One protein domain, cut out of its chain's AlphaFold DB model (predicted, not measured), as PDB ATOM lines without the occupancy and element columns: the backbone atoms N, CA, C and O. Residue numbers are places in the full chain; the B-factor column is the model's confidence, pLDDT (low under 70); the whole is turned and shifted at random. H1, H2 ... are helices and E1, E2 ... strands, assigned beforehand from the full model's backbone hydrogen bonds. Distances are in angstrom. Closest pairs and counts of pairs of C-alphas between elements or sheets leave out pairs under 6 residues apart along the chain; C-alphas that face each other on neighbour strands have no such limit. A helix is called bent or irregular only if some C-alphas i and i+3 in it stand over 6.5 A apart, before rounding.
ATOM      1  N   GLU A 277      16.692  46.520 -29.722       70.88
ATOM      2  CA  GLU A 277      17.749  46.169 -30.677       70.88
ATOM      3  C   GLU A 277      17.984  47.303 -31.680       70.88
ATOM      4  O   GLU A 277      19.133  47.654 -31.933       70.88
ATOM      5  N   LYS A 278      16.912  47.938 -32.176       68.81
ATOM      6  CA  LYS A 278      16.991  49.131 -33.036       68.81
ATOM      7  C   LYS A 278      17.704  50.290 -32.345       68.81
ATOM      8  O   LYS A 278      18.535  50.939 -32.971       68.81
ATOM      9  N   ALA A 279      17.415  50.533 -31.067       64.50
ATOM     10  CA  ALA A 279      18.071  51.587 -30.293       64.50
ATOM     11  C   ALA A 279      19.573  51.325 -30.085       64.50
ATOM     12  O   ALA A 279      20.345  52.273 -30.002       64.50
ATOM     13  N   SER A 280      19.995  50.057 -30.037       66.88
ATOM     14  CA  SER A 280      21.404  49.659 -29.895       66.88
ATOM     15  C   SER A 280      22.159  49.498 -31.220       66.88
ATOM     16  O   SER A 280      23.376  49.324 -31.193       66.88
ATOM     17  N   LEU A 281      21.486  49.549 -32.380       67.88
ATOM     18  CA  LEU A 281      22.142  49.440 -33.692       67.88
ATOM     19  C   LEU A 281      23.299  50.433 -33.878       67.88
ATOM     20  O   LEU A 281      24.373  49.977 -34.275       67.88
ATOM     21  N   PRO A 282      23.151  51.734 -33.547       71.31
ATOM     22  CA  PRO A 282      24.243  52.689 -33.718       71.31
ATOM     23  C   PRO A 282      25.492  52.304 -32.918       71.31
ATOM     24  O   PRO A 282      26.608  52.513 -33.384       71.31
ATOM     25  N   ASP A 283      25.325  51.706 -31.738       72.75
ATOM     26  CA  ASP A 283      26.444  51.280 -30.895       72.75
ATOM     27  C   ASP A 283      27.141  50.034 -31.463       72.75
ATOM     28  O   ASP A 283      28.369  49.930 -31.418       72.75
ATOM     29  N   PHE A 284      26.391  49.095 -32.048       70.75
ATOM     30  CA  PHE A 284      26.983  47.941 -32.736       70.75
ATOM     31  C   PHE A 284      27.749  48.351 -33.996       70.75
ATOM     32  O   PHE A 284      28.860  47.863 -34.218       70.75
ATOM     33  N   GLU A 285      27.193  49.268 -34.788       76.50
ATOM     34  CA  GLU A 285      27.865  49.822 -35.966       76.50
ATOM     35  C   GLU A 285      29.153  50.551 -35.566       76.50
ATOM     36  O   GLU A 285      30.218  50.264 -36.119       76.50
ATOM     37  N   LYS A 286      29.102  51.390 -34.522       81.00
ATOM     38  CA  LYS A 286      30.291  52.038 -33.949       81.00
ATOM     39  C   LYS A 286      31.344  51.029 -33.509       81.00
ATOM     40  O   LYS A 286      32.513  51.211 -33.826       81.00
ATOM     41  N   GLN A 287      30.972  49.942 -32.832       79.69
ATOM     42  CA  GLN A 287      31.931  48.906 -32.421       79.69
ATOM     43  C   GLN A 287      32.626  48.228 -33.609       79.69
ATOM     44  O   GLN A 287      33.828  47.943 -33.549       79.69
ATOM     45  N   ASP A 288      31.896  47.962 -34.689       78.19
ATOM     46  CA  ASP A 288      32.468  47.351 -35.888       78.19
ATOM     47  C   ASP A 288      33.402  48.327 -36.633       78.19
ATOM     48  O   ASP A 288      34.459  47.909 -37.129       78.19
ATOM     49  N   VAL A 289      33.070  49.623 -36.646       84.25
ATOM     50  CA  VAL A 289      33.928  50.710 -37.154       84.25
ATOM     51  C   VAL A 289      35.178  50.866 -36.288       84.25
ATOM     52  O   VAL A 289      36.290  50.861 -36.814       84.25
ATOM     53  N   MET A 290      35.033  50.907 -34.963       87.81
ATOM     54  CA  MET A 290      36.147  50.941 -34.010       87.81
ATOM     55  C   MET A 290      37.116  49.786 -34.250       87.81
ATOM     56  O   MET A 290      38.325  49.993 -34.337       87.81
ATOM     57  N   SER A 291      36.598  48.565 -34.417       84.81
ATOM     58  CA  SER A 291      37.429  47.393 -34.705       84.81
ATOM     59  C   SER A 291      38.159  47.508 -36.049       84.81
ATOM     60  O   SER A 291      39.299  47.051 -36.174       84.81
ATOM     61  N   ALA A 292      37.537  48.125 -37.058       86.38
ATOM     62  CA  ALA A 292      38.166  48.396 -38.350       86.38
ATOM     63  C   ALA A 292      39.315  49.404 -38.214       86.38
ATOM     64  O   ALA A 292      40.437  49.122 -38.640       86.38
ATOM     65  N   CYS A 293      39.053  50.535 -37.557       90.81
ATOM     66  CA  CYS A 293      40.041  51.574 -37.293       90.81
ATOM     67  C   CYS A 293      41.210  51.050 -36.457       90.81
ATOM     68  O   CYS A 293      42.361  51.341 -36.765       90.81
ATOM     69  N   GLN A 294      40.943  50.206 -35.457       91.19
ATOM     70  CA  GLN A 294      41.974  49.549 -34.655       91.19
ATOM     71  C   GLN A 294      42.908  48.689 -35.516       91.19
ATOM     72  O   GLN A 294      44.125  48.751 -35.352       91.19
ATOM     73  N   LYS A 295      42.360  47.898 -36.450       89.56
ATOM     74  CA  LYS A 295      43.155  47.056 -37.361       89.56
ATOM     75  C   LYS A 295      44.005  47.886 -38.321       89.56
ATOM     76  O   LYS A 295      45.175  47.573 -38.513       89.56
ATOM     77  N   LEU A 296      43.434  48.944 -38.893       92.12
ATOM     78  CA  LEU A 296      44.158  49.853 -39.782       92.12
ATOM     79  C   LEU A 296      45.258  50.625 -39.034       92.12
ATOM     80  O   LEU A 296      46.374  50.745 -39.537       92.12
ATOM     81  N   ALA A 297      44.977  51.093 -37.814       92.62
ATOM     82  CA  ALA A 297      45.965  51.741 -36.957       92.62
ATOM     83  C   ALA A 297      47.101  50.785 -36.589       92.62
ATOM     84  O   ALA A 297      48.264  51.153 -36.729       92.62
ATOM     85  N   LEU A 298      46.775  49.550 -36.194       91.88
ATOM     86  CA  LEU A 298      47.766  48.512 -35.918       91.88
ATOM     87  C   LEU A 298      48.697  48.307 -37.116       91.88
ATOM     88  O   LEU A 298      49.907  48.396 -36.952       91.88
ATOM     89  N   ALA A 299      48.149  48.135 -38.323       89.44
ATOM     90  CA  ALA A 299      48.950  47.965 -39.535       89.44
ATOM     91  C   ALA A 299      49.875  49.170 -39.811       89.44
ATOM     92  O   ALA A 299      51.029  48.998 -40.207       89.44
ATOM     93  N   LYS A 300      49.408  50.405 -39.573       91.25
ATOM     94  CA  LYS A 300      50.228  51.622 -39.727       91.25
ATOM     95  C   LYS A 300      51.322  51.746 -38.669       91.25
ATOM     96  O   LYS A 300      52.430  52.167 -39.002       91.25
ATOM     97  N   LEU A 301      51.024  51.393 -37.423       90.00
ATOM     98  CA  LEU A 301      51.975  51.418 -36.311       90.00
ATOM     99  C   LEU A 301      53.044  50.332 -36.477       90.00
ATOM    100  O   LEU A 301      54.226  50.619 -36.322       90.00
ATOM    101  N   GLU A 302      52.655  49.128 -36.897       88.50
ATOM    102  CA  GLU A 302      53.584  48.043 -37.233       88.50
ATOM    103  C   GLU A 302      54.532  48.414 -38.380       88.50
ATOM    104  O   GLU A 302      55.706  48.057 -38.360       88.50
ATOM    105  N   ALA A 303      54.055  49.162 -39.375       86.81
ATOM    106  CA  ALA A 303      54.895  49.557 -40.501       86.81
ATOM    107  C   ALA A 303      55.922  50.652 -40.152       86.81
ATOM    108  O   ALA A 303      56.989  50.687 -40.763       86.81
ATOM    109  N   ASN A 304      55.615  51.553 -39.208       87.56
ATOM    110  CA  ASN A 304      56.378  52.801 -39.028       87.56
ATOM    111  C   ASN A 304      56.946  53.025 -37.618       87.56
ATOM    112  O   ASN A 304      57.836  53.854 -37.448       87.56
ATOM    113  N   HIS A 305      56.437  52.325 -36.604       85.88
ATOM    114  CA  HIS A 305      56.710  52.615 -35.191       85.88
ATOM    115  C   HIS A 305      57.149  51.377 -34.397       85.88
ATOM    116  O   HIS A 305      57.085  51.364 -33.167       85.88
ATOM    117  N   MET A 306      57.613  50.331 -35.082       84.44
ATOM    118  CA  MET A 306      58.181  49.163 -34.413       84.44
ATOM    119  C   MET A 306      59.516  49.517 -33.742       84.44
ATOM    120  O   MET A 306      60.373  50.138 -34.373       84.44
ATOM    121  N   PRO A 307      59.739  49.100 -32.483       81.19
ATOM    122  CA  PRO A 307      61.022  49.291 -31.819       81.19
ATOM    123  C   PRO A 307      62.153  48.579 -32.562       81.19
ATOM    124  O   PRO A 307      61.972  47.457 -33.031       81.19
ATOM    125  N   GLU A 308      63.352  49.155 -32.572       81.56
ATOM    126  CA  GLU A 308      64.521  48.569 -33.248       81.56
ATOM    127  C   GLU A 308      64.861  47.151 -32.750       81.56
ATOM    128  O   GLU A 308      65.260  46.284 -33.518       81.56
ATOM    129  N   TRP A 309      64.635  46.854 -31.466       79.38
ATOM    130  CA  TRP A 309      64.870  45.510 -30.930       79.38
ATOM    131  C   TRP A 309      63.921  44.451 -31.515       79.38
ATOM    132  O   TRP A 309      64.234  43.259 -31.498       79.38
ATOM    133  N   SER A 310      62.754  44.859 -32.019       77.31
ATOM    134  CA  SER A 310      61.707  43.947 -32.482       77.31
ATOM    135  C   SER A 310      61.966  43.386 -33.881       77.31
ATOM    136  O   SER A 310      61.612  42.234 -34.139       77.31
ATOM    137  N   SER A 311      62.632  44.138 -34.763       69.88
ATOM    138  CA  SER A 311      63.021  43.671 -36.101       69.88
ATOM    139  C   SER A 311      64.026  42.521 -36.008       69.88
ATOM    140  O   SER A 311      63.817  41.477 -36.622       69.88
ATOM    141  N   ASN A 312      65.024  42.654 -35.128       66.62
ATOM    142  CA  ASN A 312      66.021  41.613 -34.847       66.62
ATOM    143  C   ASN A 312      65.395  40.344 -34.232       66.62
ATOM    144  O   ASN A 312      65.841  39.226 -34.482       66.62
ATOM    145  N   LEU A 313      64.336  40.502 -33.431       66.81
ATOM    146  CA  LEU A 313      63.609  39.389 -32.814       66.81
ATOM    147  C   LEU A 313      62.652  38.692 -33.788       66.81
ATOM    148  O   LEU A 313      62.498  37.478 -33.706       66.81
ATOM    149  N   SER A 314      62.026  39.420 -34.715       60.31
ATOM    150  CA  SER A 314      61.108  38.855 -35.715       60.31
ATOM    151  C   SER A 314      61.817  37.874 -36.658       60.31
ATOM    152  O   SER A 314      61.279  36.804 -36.955       60.31
ATOM    153  N   GLU A 315      63.054  38.181 -37.067       60.50
ATOM    154  CA  GLU A 315      63.890  37.262 -37.852       60.50
ATOM    155  C   GLU A 315      64.295  36.021 -37.043       60.50
ATOM    156  O   GLU A 315      64.112  34.900 -37.514       60.50
ATOM    157  N   ALA A 316      64.725  36.196 -35.789       57.72
ATOM    158  CA  ALA A 316      65.108  35.085 -34.914       57.72
ATOM    159  C   ALA A 316      63.923  34.180 -34.504       57.72
ATOM    160  O   ALA A 316      64.079  32.975 -34.305       57.72
ATOM    161  N   ILE A 317      62.711  34.731 -34.379       59.19
ATOM    162  CA  ILE A 317      61.497  33.987 -33.992       59.19
ATOM    163  C   ILE A 317      60.946  33.148 -35.155       59.19
ATOM    164  O   ILE A 317      60.390  32.070 -34.899       59.19
ATOM    165  N   LYS A 318      61.126  33.592 -36.410       56.38
ATOM    166  CA  LYS A 318      60.767  32.812 -37.611       56.38
ATOM    167  C   LYS A 318      61.515  31.479 -37.685       56.38
ATOM    168  O   LYS A 318      60.955  30.516 -38.198       56.38
ATOM    169  N   GLU A 319      62.719  31.399 -37.124       51.81
ATOM    170  CA  GLU A 319      63.499  30.158 -37.068       51.81
ATOM    171  C   GLU A 319      63.108  29.229 -35.901       51.81
ATOM    172  O   GLU A 319      63.388  28.033 -35.959       51.81
ATOM    173  N   VAL A 320      62.438  29.731 -34.849       50.28
ATOM    174  CA  VAL A 320      62.352  29.015 -33.554       50.28
ATOM    175  C   VAL A 320      60.932  28.639 -33.093       50.28
ATOM    176  O   VAL A 320      60.795  27.714 -32.290       50.28
ATOM    177  N   SER A 321      59.838  29.255 -33.565       44.94
ATOM    178  CA  SER A 321      58.518  29.042 -32.921       44.94
ATOM    179  C   SER A 321      57.446  28.322 -33.758       44.94
ATOM    180  O   SER A 321      56.509  28.912 -34.279       44.94
ATOM    181  N   ALA A 322      57.496  26.984 -33.732       41.34
ATOM    182  CA  ALA A 322      56.319  26.125 -33.928       41.34
ATOM    183  C   ALA A 322      55.490  25.934 -32.631       41.34
ATOM    184  O   ALA A 322      54.506  25.194 -32.621       41.34
ATOM    185  N   ARG A 323      55.865  26.568 -31.505       42.66
ATOM    186  CA  ARG A 323      55.142  26.464 -30.224       42.66
ATOM    187  C   ARG A 323      55.181  27.771 -29.418       42.66
ATOM    188  O   ARG A 323      56.192  28.085 -28.806       42.66
ATOM    189  N   GLY A 324      54.037  28.453 -29.330       50.12
ATOM    190  CA  GLY A 324      53.696  29.338 -28.205       50.12
ATOM    191  C   GLY A 324      53.983  30.836 -28.383       50.12
ATOM    192  O   GLY A 324      55.027  31.247 -28.865       50.12
ATOM    193  N   ARG A 325      53.007  31.643 -27.953       54.56
ATOM    194  CA  ARG A 325      52.861  33.109 -28.038       54.56
ATOM    195  C   ARG A 325      53.982  33.909 -27.335       54.56
ATOM    196  O   ARG A 325      53.717  34.594 -26.352       54.56
ATOM    197  N   ASN A 326      55.221  33.838 -27.814       67.75
ATOM    198  CA  ASN A 326      56.356  34.540 -27.194       67.75
ATOM    199  C   ASN A 326      56.501  36.005 -27.622       67.75
ATOM    200  O   ASN A 326      57.277  36.729 -27.004       67.75
ATOM    201  N   PHE A 327      55.753  36.440 -28.635       74.19
ATOM    202  CA  PHE A 327      55.762  37.798 -29.162       74.19
ATOM    203  C   PHE A 327      54.333  38.214 -29.516       74.19
ATOM    204  O   PHE A 327      53.609  37.438 -30.143       74.19
ATOM    205  N   PHE A 328      53.911  39.401 -29.085       80.19
ATOM    206  CA  PHE A 328      52.614  39.959 -29.447       80.19
ATOM    207  C   PHE A 328      52.713  41.458 -29.713       80.19
ATOM    208  O   PHE A 328      53.452  42.182 -29.043       80.19
ATOM    209  N   ILE A 329      51.930  41.894 -30.693       84.06
ATOM    210  CA  ILE A 329      51.729  43.291 -31.049       84.06
ATOM    211  C   ILE A 329      50.240  43.575 -30.899       84.06
ATOM    212  O   ILE A 329      49.397  42.762 -31.290       84.06
ATOM    213  N   TYR A 330      49.915  44.701 -30.281       87.25
ATOM    214  CA  TYR A 330      48.544  45.118 -30.070       87.25
ATOM    215  C   TYR A 330      48.434  46.636 -30.163       87.25
ATOM    216  O   TYR A 330      49.254  47.355 -29.603       87.25
ATOM    217  N   ALA A 331      47.393  47.120 -30.830       88.94
ATOM    218  CA  ALA A 331      46.949  48.502 -30.731       88.94
ATOM    219  C   ALA A 331      45.542  48.474 -30.144       88.94
ATOM    220  O   ALA A 331      44.677  47.806 -30.705       88.94
ATOM    221  N   GLY A 332      45.312  49.139 -29.017       89.06
ATOM    222  CA  GLY A 332      43.996  49.281 -28.395       89.06
ATOM    223  C   GLY A 332      43.505  50.714 -28.490       89.06
ATOM    224  O   GLY A 332      44.294  51.630 -28.307       89.06
ATOM    225  N   ILE A 333      42.217  50.910 -28.755       91.25
ATOM    226  CA  ILE A 333      41.584  52.234 -28.713       91.25
ATOM    227  C   ILE A 333      41.175  52.516 -27.265       91.25
ATOM    228  O   ILE A 333      40.530  51.671 -26.643       91.25
ATOM    229  N   THR A 334      41.577  53.668 -26.728       90.62
ATOM    230  CA  THR A 334      41.251  54.108 -25.360       90.62
ATOM    231  C   THR A 334      40.153  55.163 -25.327       90.62
ATOM    232  O   THR A 334      39.539  55.348 -24.281       90.62
ATOM    233  N   SER A 335      39.887  55.836 -26.450       87.50
ATOM    234  CA  SER A 335      38.748  56.749 -26.575       87.50
ATOM    235  C   SER A 335      37.400  56.041 -26.425       87.50
ATOM    236  O   SER A 335      37.246  54.866 -26.769       87.50
ATOM    237  N   GLU A 336      36.412  56.798 -25.949       85.56
ATOM    238  CA  GLU A 336      35.009  56.390 -25.908       85.56
ATOM    239  C   GLU A 336      34.428  56.201 -27.325       85.56
ATOM    240  O   GLU A 336      34.992  56.655 -28.320       85.56
ATOM    241  N   GLN A 337      33.307  55.479 -27.445       80.75
ATOM    242  CA  GLN A 337      32.718  55.134 -28.754       80.75
ATOM    243  C   GLN A 337      32.064  56.337 -29.458       80.75
ATOM    244  O   GLN A 337      31.769  56.282 -30.650       80.75
ATOM    245  N   ASP A 338      31.801  57.416 -28.728       83.56
ATOM    246  CA  ASP A 338      31.136  58.632 -29.197       83.56
ATOM    247  C   ASP A 338      32.012  59.499 -30.121       83.56
ATOM    248  O   ASP A 338      31.481  60.313 -30.881       83.56
ATOM    249  N   VAL A 339      33.334  59.283 -30.125       89.00
ATOM    250  CA  VAL A 339      34.254  59.944 -31.067       89.00
ATOM    251  C   VAL A 339      34.055  59.480 -32.515       89.00
ATOM    252  O   VAL A 339      34.494  60.171 -33.433       89.00
ATOM    253  N   PHE A 340      33.384  58.342 -32.724       88.94
ATOM    254  CA  PHE A 340      33.049  57.793 -34.038       88.94
ATOM    255  C   PHE A 340      31.707  58.352 -34.504       88.94
ATOM    256  O   PHE A 340      30.658  58.078 -33.910       88.94
ATOM    257  N   LYS A 341      31.739  59.141 -35.579       89.38
ATOM    258  CA  LYS A 341      30.576  59.850 -36.117       89.38
ATOM    259  C   LYS A 341      30.318  59.432 -37.554       89.38
ATOM    260  O   LYS A 341      31.253  59.281 -38.329       89.38
ATOM    261  N   LEU A 342      29.045  59.269 -37.897       86.88
ATOM    262  CA  LEU A 342      28.615  59.050 -39.271       86.88
ATOM    263  C   LEU A 342      28.477  60.411 -39.967       86.88
ATOM    264  O   LEU A 342      27.707  61.258 -39.509       86.88
ATOM    265  N   GLY A 343      29.252  60.625 -41.025       82.75
ATOM    266  CA  GLY A 343      29.195  61.793 -41.897       82.75
ATOM    267  C   GLY A 343      27.968  61.786 -42.810       82.75
ATOM    268  O   GLY A 343      27.286  60.772 -42.972       82.75
ATOM    269  N   GLU A 344      27.674  62.936 -43.422       81.50
ATOM    270  CA  GLU A 344      26.525  63.101 -44.329       81.50
ATOM    271  C   GLU A 344      26.641  62.265 -45.615       81.50
ATOM    272  O   GLU A 344      25.634  61.922 -46.232       81.50
ATOM    273  N   ASP A 345      27.864  61.911 -46.006       79.81
ATOM    274  CA  ASP A 345      28.184  61.041 -47.139       79.81
ATOM    275  C   ASP A 345      28.074  59.540 -46.807       79.81
ATOM    276  O   ASP A 345      28.267  58.692 -47.680       79.81
ATOM    277  N   GLY A 346      27.739  59.202 -45.557       79.94
ATOM    278  CA  GLY A 346      27.645  57.831 -45.070       79.94
ATOM    279  C   GLY A 346      28.987  57.209 -44.672       79.94
ATOM    280  O   GLY A 346      29.013  56.021 -44.338       79.94
ATOM    281  N   ALA A 347      30.090  57.964 -44.681       87.44
ATOM    282  CA  ALA A 347      31.369  57.510 -44.145       87.44
ATOM    283  C   ALA A 347      31.434  57.721 -42.627       87.44
ATOM    284  O   ALA A 347      30.929  58.698 -42.083       87.44
ATOM    285  N   TRP A 348      32.075  56.798 -41.921       90.50
ATOM    286  CA  TRP A 348      32.374  56.953 -40.505       90.50
ATOM    287  C   TRP A 348      33.723  57.630 -40.320       90.50
ATOM    288  O   TRP A 348      34.732  57.151 -40.834       90.50
ATOM    289  N   GLU A 349      33.750  58.683 -39.516       93.44
ATOM    290  CA  GLU A 349      34.948  59.451 -39.206       93.44
ATOM    291  C   GLU A 349      35.210  59.460 -37.701       93.44
ATOM    292  O   GLU A 349      34.290  59.570 -36.883       93.44
ATOM    293  N   ALA A 350      36.482  59.352 -37.328       94.00
ATOM    294  CA  ALA A 350      36.912  59.449 -35.942       94.00
ATOM    295  C   ALA A 350      38.332  59.997 -35.835       94.00
ATOM    296  O   ALA A 350      39.234  59.540 -36.535       94.00
ATOM    297  N   ARG A 351      38.544  60.887 -34.865       95.06
ATOM    298  CA  ARG A 351      39.858  61.117 -34.262       95.06
ATOM    299  C   ARG A 351      39.857  60.432 -32.906       95.06
ATOM    300  O   ARG A 351      39.049  60.795 -32.054       95.06
ATOM    301  N   PHE A 352      40.731  59.453 -32.710       94.56
ATOM    302  CA  PHE A 352      40.772  58.671 -31.478       94.56
ATOM    303  C   PHE A 352      42.183  58.535 -30.920       94.56
ATOM    304  O   PHE A 352      43.184  58.597 -31.636       94.56
ATOM    305  N   GLU A 353      42.228  58.316 -29.616       95.31
ATOM    306  CA  GLU A 353      43.409  57.976 -28.847       95.31
ATOM    307  C   GLU A 353      43.472  56.462 -28.648       95.31
ATOM    308  O   GLU A 353      42.451  55.767 -28.528       95.31
ATOM    309  N   GLY A 354      44.687  55.938 -28.600       94.12
ATOM    310  CA  GLY A 354      44.927  54.539 -28.322       94.12
ATOM    311  C   GLY A 354      46.294  54.284 -27.722       94.12
ATOM    312  O   GLY A 354      47.115  55.180 -27.549       94.12
ATOM    313  N   GLN A 355      46.541  53.017 -27.422       94.25
ATOM    314  CA  GLN A 355      47.804  52.524 -26.912       94.25
ATOM    315  C   GLN A 355      48.337  51.421 -27.819       94.25
ATOM    316  O   GLN A 355      47.647  50.442 -28.105       94.25
ATOM    317  N   PHE A 356      49.575  51.589 -28.265       93.38
ATOM    318  CA  PHE A 356      50.329  50.621 -29.041       93.38
ATOM    319  C   PHE A 356      51.322  49.902 -28.139       93.38
ATOM    320  O   PHE A 356      52.145  50.541 -27.487       93.38
ATOM    321  N   THR A 357      51.261  48.577 -28.109       89.12
ATOM    322  CA  THR A 357      52.114  47.737 -27.272       89.12
ATOM    323  C   THR A 357      52.791  46.670 -28.117       89.12
ATOM    324  O   THR A 357      52.133  45.885 -28.802       89.12
ATOM    325  N   VAL A 358      54.118  46.600 -28.006       87.06
ATOM    326  CA  VAL A 358      54.950  45.531 -28.571       87.06
ATOM    327  C   VAL A 358      55.607  44.806 -27.414       87.06
ATOM    328  O   VAL A 358      56.234  45.436 -26.559       87.06
ATOM    329  N   HIS A 359      55.469  43.486 -27.366       84.94
ATOM    330  CA  HIS A 359      55.952  42.714 -26.232       84.94
ATOM    331  C   HIS A 359      56.535  41.368 -26.649       84.94
ATOM    332  O   HIS A 359      55.942  40.621 -27.427       84.94
ATOM    333  N   SER A 360      57.676  41.024 -26.054       79.88
ATOM    334  CA  SER A 360      58.336  39.729 -26.163       79.88
ATOM    335  C   SER A 360      58.497  39.110 -24.779       79.88
ATOM    336  O   SER A 360      59.276  39.589 -23.954       79.88
ATOM    337  N   ILE A 361      57.792  38.005 -24.529       75.75
ATOM    338  CA  ILE A 361      57.920  37.235 -23.283       75.75
ATOM    339  C   ILE A 361      59.317  36.611 -23.199       75.75
ATOM    340  O   ILE A 361      59.947  36.641 -22.145       75.75
ATOM    341  N   ALA A 362      59.823  36.088 -24.320       71.75
ATOM    342  CA  ALA A 362      61.128  35.432 -24.371       71.75
ATOM    343  C   ALA A 362      62.278  36.403 -24.070       71.75
ATOM    344  O   ALA A 362      63.213  36.043 -23.359       71.75
ATOM    345  N   ALA A 363      62.188  37.639 -24.568       70.69
ATOM    346  CA  ALA A 363      63.201  38.661 -24.322       70.69
ATOM    347  C   ALA A 363      62.955  39.470 -23.037       70.69
ATOM    348  O   ALA A 363      63.816  40.251 -22.649       70.69
ATOM    349  N   ARG A 364      61.793  39.300 -22.380       78.06
ATOM    350  CA  ARG A 364      61.316  40.161 -21.277       78.06
ATOM    351  C   ARG A 364      61.367  41.652 -21.633       78.06
ATOM    352  O   ARG A 364      61.653  42.494 -20.785       78.06
ATOM    353  N   LEU A 365      61.099  41.957 -22.900       80.19
ATOM    354  CA  LEU A 365      61.061  43.311 -23.433       80.19
ATOM    355  C   LEU A 365      59.616  43.680 -23.732       80.19
ATOM    356  O   LEU A 365      58.878  42.908 -24.344       80.19
ATOM    357  N   GLY A 366      59.232  44.879 -23.324       84.31
ATOM    358  CA  GLY A 366      57.939  45.449 -23.639       84.31
ATOM    359  C   GLY A 366      58.074  46.945 -23.825       84.31
ATOM    360  O   GLY A 366      58.761  47.616 -23.057       84.31
ATOM    361  N   THR A 367      57.413  47.467 -24.843       87.00
ATOM    362  CA  THR A 367      57.328  48.900 -25.107       87.00
ATOM    363  C   THR A 367      55.880  49.267 -25.331       87.00
ATOM    364  O   THR A 367      55.168  48.555 -26.042       87.00
ATOM    365  N   SER A 368      55.461  50.377 -24.736       89.12
ATOM    366  CA  SER A 368      54.132  50.932 -24.940       89.12
ATOM    367  C   SER A 368      54.224  52.408 -25.290       89.12
ATOM    368  O   SER A 368      54.951  53.148 -24.627       89.12
ATOM    369  N   SER A 369      53.463  52.827 -26.291       90.75
ATOM    370  CA  SER A 369      53.318  54.225 -26.692       90.75
ATOM    371  C   SER A 369      51.845  54.555 -26.833       90.75
ATOM    372  O   SER A 369      51.069  53.757 -27.356       90.75
ATOM    373  N   ASP A 370      51.467  55.738 -26.382       93.56
ATOM    374  CA  ASP A 370      50.132  56.269 -26.626       93.56
ATOM    375  C   ASP A 370      50.137  56.905 -28.030       93.56
ATOM    376  O   ASP A 370      51.157  57.443 -28.466       93.56
ATOM    377  N   PHE A 371      49.042  56.815 -28.779       94.25
ATOM    378  CA  PHE A 371      48.950  57.368 -30.131       94.25
ATOM    379  C   PHE A 371      47.622  58.080 -30.353       94.25
ATOM    380  O   PHE A 371      46.617  57.755 -29.724       94.25
ATOM    381  N   ILE A 372      47.626  59.028 -31.287       95.44
ATOM    382  CA  ILE A 372      46.423  59.680 -31.807       95.44
ATOM    383  C   ILE A 372      46.331  59.358 -33.291       95.44
ATOM    384  O   ILE A 372      47.318  59.493 -34.021       95.44
ATOM    385  N   ALA A 373      45.157  58.936 -33.749       95.69
ATOM    386  CA  ALA A 373      44.917  58.602 -35.143       95.69
ATOM    387  C   ALA A 373      43.601  59.190 -35.654       95.69
ATOM    388  O   ALA A 373      42.593  59.205 -34.947       95.69
ATOM    389  N   ASP A 374      43.626  59.619 -36.912       95.56
ATOM    390  CA  ASP A 374      42.442  59.935 -37.702       95.56
ATOM    391  C   ASP A 374      42.073  58.706 -38.530       95.56
ATOM    392  O   ASP A 374      42.934  58.124 -39.196       95.56
ATOM    393  N   CYS A 375      40.810  58.302 -38.486       94.69
ATOM    394  CA  CYS A 375      40.277  57.175 -39.236       94.69
ATOM    395  C   CYS A 375      39.028  57.573 -40.000       94.69
ATOM    396  O   CYS A 375      38.144  58.233 -39.456       94.69
ATOM    397  N   VAL A 376      38.958  57.101 -41.240       93.00
ATOM    398  CA  VAL A 376      37.773  57.187 -42.087       93.00
ATOM    399  C   VAL A 376      37.459  55.784 -42.585       93.00
ATOM    400  O   VAL A 376      38.348  55.127 -43.127       93.00
ATOM    401  N   ILE A 377      36.223  55.325 -42.402       89.81
ATOM    402  CA  ILE A 377      35.709  54.047 -42.910       89.81
ATOM    403  C   ILE A 377      34.490  54.329 -43.786       89.81
ATOM    404  O   ILE A 377      33.493  54.862 -43.312       89.81
ATOM    405  N   ASP A 378      34.538  53.921 -45.045       84.19
ATOM    406  CA  ASP A 378      33.399  53.958 -45.958       84.19
ATOM    407  C   ASP A 378      32.262  53.063 -45.423       84.19
ATOM    408  O   ASP A 378      32.465  51.877 -45.130       84.19
ATOM    409  N   GLY A 379      31.049  53.616 -45.305       68.44
ATOM    410  CA  GLY A 379      29.854  52.894 -44.857       68.44
ATOM    411  C   GLY A 379      29.436  51.739 -45.775       68.44
ATOM    412  O   GLY A 379      28.668  50.868 -45.366       68.44
ATOM    413  N   THR A 380      29.972  51.669 -46.996       68.38
ATOM    414  CA  THR A 380      29.739  50.580 -47.960       68.38
ATOM    415  C   THR A 380      30.728  49.415 -47.843       68.38
ATOM    416  O   THR A 380      30.713  48.507 -48.683       68.38
ATOM    417  N   ARG A 381      31.574  49.412 -46.802       66.94
ATOM    418  CA  ARG A 381      32.625  48.414 -46.555       66.94
ATOM    419  C   ARG A 381      32.207  46.974 -46.879       66.94
ATOM    420  O   ARG A 381      31.273  46.421 -46.298       66.94
ATOM    421  N   ASP A 382      33.016  46.326 -47.717       63.53
ATOM    422  CA  ASP A 382      32.954  44.886 -47.963       63.53
ATOM    423  C   ASP A 382      33.944  44.148 -47.039       63.53
ATOM    424  O   ASP A 382      35.157  44.300 -47.206       63.53
ATOM    425  N   PRO A 383      33.481  43.362 -46.046       56.25
ATOM    426  CA  PRO A 383      34.364  42.673 -45.105       56.25
ATOM    427  C   PRO A 383      35.226  41.579 -45.752       56.25
ATOM    428  O   PRO A 383      36.169  41.119 -45.110       56.25
ATOM    429  N   GLU A 384      34.919  41.156 -46.983       56.22
ATOM    430  CA  GLU A 384      35.707  40.156 -47.717       56.22
ATOM    431  C   GLU A 384      36.897  40.756 -48.457       56.22
ATOM    432  O   GLU A 384      37.814  40.041 -48.867       56.22
ATOM    433  N   LYS A 385      36.897  42.075 -48.623       66.25
ATOM    434  CA  LYS A 385      37.986  42.789 -49.263       66.25
ATOM    435  C   LYS A 385      38.918  43.401 -48.216       66.25
ATOM    436  O   LYS A 385      38.495  43.663 -47.086       66.25
ATOM    437  N   PRO A 386      40.193  43.628 -48.581       77.00
ATOM    438  CA  PRO A 386      41.150  44.297 -47.711       77.00
ATOM    439  C   PRO A 386      40.570  45.596 -47.142       77.00
ATOM    440  O   PRO A 386      39.933  46.367 -47.865       77.00
ATOM    441  N   LEU A 387      40.768  45.816 -45.839       80.25
ATOM    442  CA  LEU A 387      40.250  46.984 -45.117       80.25
ATOM    443  C   LEU A 387      40.732  48.296 -45.742       80.25
ATOM    444  O   LEU A 387      40.007  49.283 -45.736       80.25
ATOM    445  N   GLU A 388      41.926  48.273 -46.324       82.31
ATOM    446  CA  GLU A 388      42.592  49.380 -47.000       82.31
ATOM    447  C   GLU A 388      41.819  49.886 -48.227       82.31
ATOM    448  O   GLU A 388      42.018  51.021 -48.648       82.31
ATOM    449  N   ASN A 389      40.918  49.075 -48.792       81.88
ATOM    450  CA  ASN A 389      40.068  49.486 -49.914       81.88
ATOM    451  C   ASN A 389      38.859  50.324 -49.477       81.88
ATOM    452  O   ASN A 389      38.230  50.956 -50.319       81.88
ATOM    453  N   TYR A 390      38.511  50.284 -48.190       81.94
ATOM    454  CA  TYR A 390      37.286  50.873 -47.635       81.94
ATOM    455  C   TYR A 390      37.561  51.759 -46.429       81.94
ATOM    456  O   TYR A 390      36.636  52.230 -45.777       81.94
ATOM    457  N   GLY A 391      38.823  51.941 -46.073       87.62
ATOM    458  CA  GLY A 391      39.178  52.664 -44.880       87.62
ATOM    459  C   GLY A 391      40.605  53.152 -44.931       87.62
ATOM    460  O   GLY A 391      41.492  52.520 -45.506       87.62
ATOM    461  N   SER A 392      40.825  54.290 -44.297       91.50
ATOM    462  CA  SER A 392      42.144  54.875 -44.150       91.50
ATOM    463  C   SER A 392      42.368  55.264 -42.699       91.50
ATOM    464  O   SER A 392      41.445  55.670 -41.996       91.50
ATOM    465  N   VAL A 393      43.611  55.100 -42.249       94.50
ATOM    466  CA  VAL A 393      44.076  55.607 -40.961       94.50
ATOM    467  C   VAL A 393      45.342  56.415 -41.174       94.50
ATOM    468  O   VAL A 393      46.277  55.959 -41.842       94.50
ATOM    469  N   THR A 394      45.374  57.585 -40.548       93.88
ATOM    470  CA  THR A 394      46.553  58.436 -40.419       93.88
ATOM    471  C   THR A 394      46.917  58.533 -38.945       93.88
ATOM    472  O   THR A 394      46.149  59.060 -38.147       93.88
ATOM    473  N   VAL A 395      48.091  58.021 -38.571       91.31
ATOM    474  CA  VAL A 395      48.630  58.208 -37.218       91.31
ATOM    475  C   VAL A 395      49.174  59.632 -37.137       91.31
ATOM    476  O   VAL A 395      50.140  59.971 -37.817       91.31
ATOM    477  N   VAL A 396      48.505  60.472 -36.353       91.06
ATOM    478  CA  VAL A 396      48.786  61.908 -36.216       91.06
ATOM    479  C   VAL A 396      49.978  62.128 -35.293       91.06
ATOM    480  O   VAL A 396      50.838  62.965 -35.562       91.06
ATOM    481  N   SER A 397      50.036  61.373 -34.200       91.00
ATOM    482  CA  SER A 397      51.136  61.427 -33.246       91.00
ATOM    483  C   SER A 397      51.295  60.101 -32.513       91.00
ATOM    484  O   SER A 397      50.346  59.336 -32.345       91.00
ATOM    485  N   VAL A 398      52.522  59.846 -32.065       86.44
ATOM    486  CA  VAL A 398      52.885  58.743 -31.174       86.44
ATOM    487  C   VAL A 398      53.738  59.345 -30.062       86.44
ATOM    488  O   VAL A 398      54.671  60.101 -30.343       86.44
ATOM    489  N   SER A 399      53.393  59.070 -28.808       87.69
ATOM    490  CA  SER A 399      54.134  59.552 -27.645       87.69
ATOM    491  C   SER A 399      55.437  58.775 -27.438       87.69
ATOM    492  O   SER A 399      55.648  57.698 -28.007       87.69
ATOM    493  N   GLU A 400      56.327  59.336 -26.614       80.31
ATOM    494  CA  GLU A 400      57.591  58.685 -26.269       80.31
ATOM    495  C   GLU A 400      57.372  57.267 -25.732       80.31
ATOM    496  O   GLU A 400      56.467  56.995 -24.938       80.31
ATOM    497  N   VAL A 401      58.238  56.361 -26.182       79.56
ATOM    498  CA  VAL A 401      58.188  54.945 -25.832       79.56
ATOM    499  C   VAL A 401      58.417  54.766 -24.336       79.56
ATOM    500  O   VAL A 401      59.463  55.133 -23.802       79.56
ATOM    501  N   ARG A 402      57.461  54.132 -23.656       80.56
ATOM    502  CA  ARG A 402      57.607  53.712 -22.260       80.56
ATOM    503  C   ARG A 402      58.078  52.263 -22.208       80.56
ATOM    504  O   ARG A 402      57.414  51.373 -22.745       80.56
ATOM    505  N   GLU A 403      59.206  52.013 -21.541       78.75
ATOM    506  CA  GLU A 403      59.640  50.648 -21.220       78.75
ATOM    507  C   GLU A 403      58.655  50.002 -20.241       78.75
ATOM    508  O   GLU A 403      58.437  50.481 -19.124       78.75
ATOM    509  N   VAL A 404      58.105  48.860 -20.632       70.50
ATOM    510  CA  VAL A 404      57.315  47.996 -19.761       70.50
ATOM    511  C   VAL A 404      58.279  47.000 -19.121       70.50
ATOM    512  O   VAL A 404      58.534  45.923 -19.656       70.50
TER     513      VAL A 404
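Overview. This is residues 277 to 404 of the 407 residues of an uncharacterized protein of Rhodospirillaceae bacterium (UniProt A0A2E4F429). What shape is it? A twisted sheet of four strands curls round the long helix H1, while H2 packs at one end of the sheet and residues 318 to 324 stick out there. What makes it up? Along the 128 printed residues come H1, H2, E1, E2, E3 and E4, of mixed class; the sheet E1 E2 E3 E4 is a meander, each strand the antiparallel neighbour of the one before. How spread out is it? It is only just compact, close to loose, with a radius of gyration of the C-alphas of 16.5 A, and spans 48 by 31 by 26 A.

Arrangement. How do the helices sit? H1, residues 277 to 304, and H2, residues 308 to 320, are apart, yet on one face of the sheet, as two layers. H1's closest C-alphas to E1, residues 327 to 333, are those of Leu 298 and Ala 331, 5.3 A; to E4, residues 391 to 398, Leu 296 and Val 393, 5.9 A. O i to N i+4 pairs are within hydrogen-bond range in 22 of 24 for H1 and 6 of 9 for H2. How are the strands joined? E1 and E2, residues 348 to 360, form a hairpin, with N 330 and O 357 2.9 A apart. E2 and E3, residues 365 to 377, form another, with N 354 and O 371 2.9 A apart; so do E3 and E4, with N 374 and O 394 2.9 A apart.

Along the chain. Where does H1 run? It spans 40.1 A from C-alpha 277 at (17.749, 46.169, -30.677), and is irregular, with C-alphas 279 and 282 7.1 A apart. Which strands bend? E2, 34.3 A long, bends by 71 degrees at residue 351, and E3, 33.7 A long, by 69 degrees at residue 374. Where does E4 end? C-alpha 398 is at (52.885, 58.743, -31.174).

Size, cuts and confidence. How large is it? The two C-alphas farthest apart, of Ala 279 and Glu 319, are 50.7 A apart. Is it continuous? The printed part has no cut; the links E1 to E2 and E3 to E4 are long. Where is confidence low? The pLDDT is under 70 at residues 278 to 281, 311 to 326 and 379 to 385.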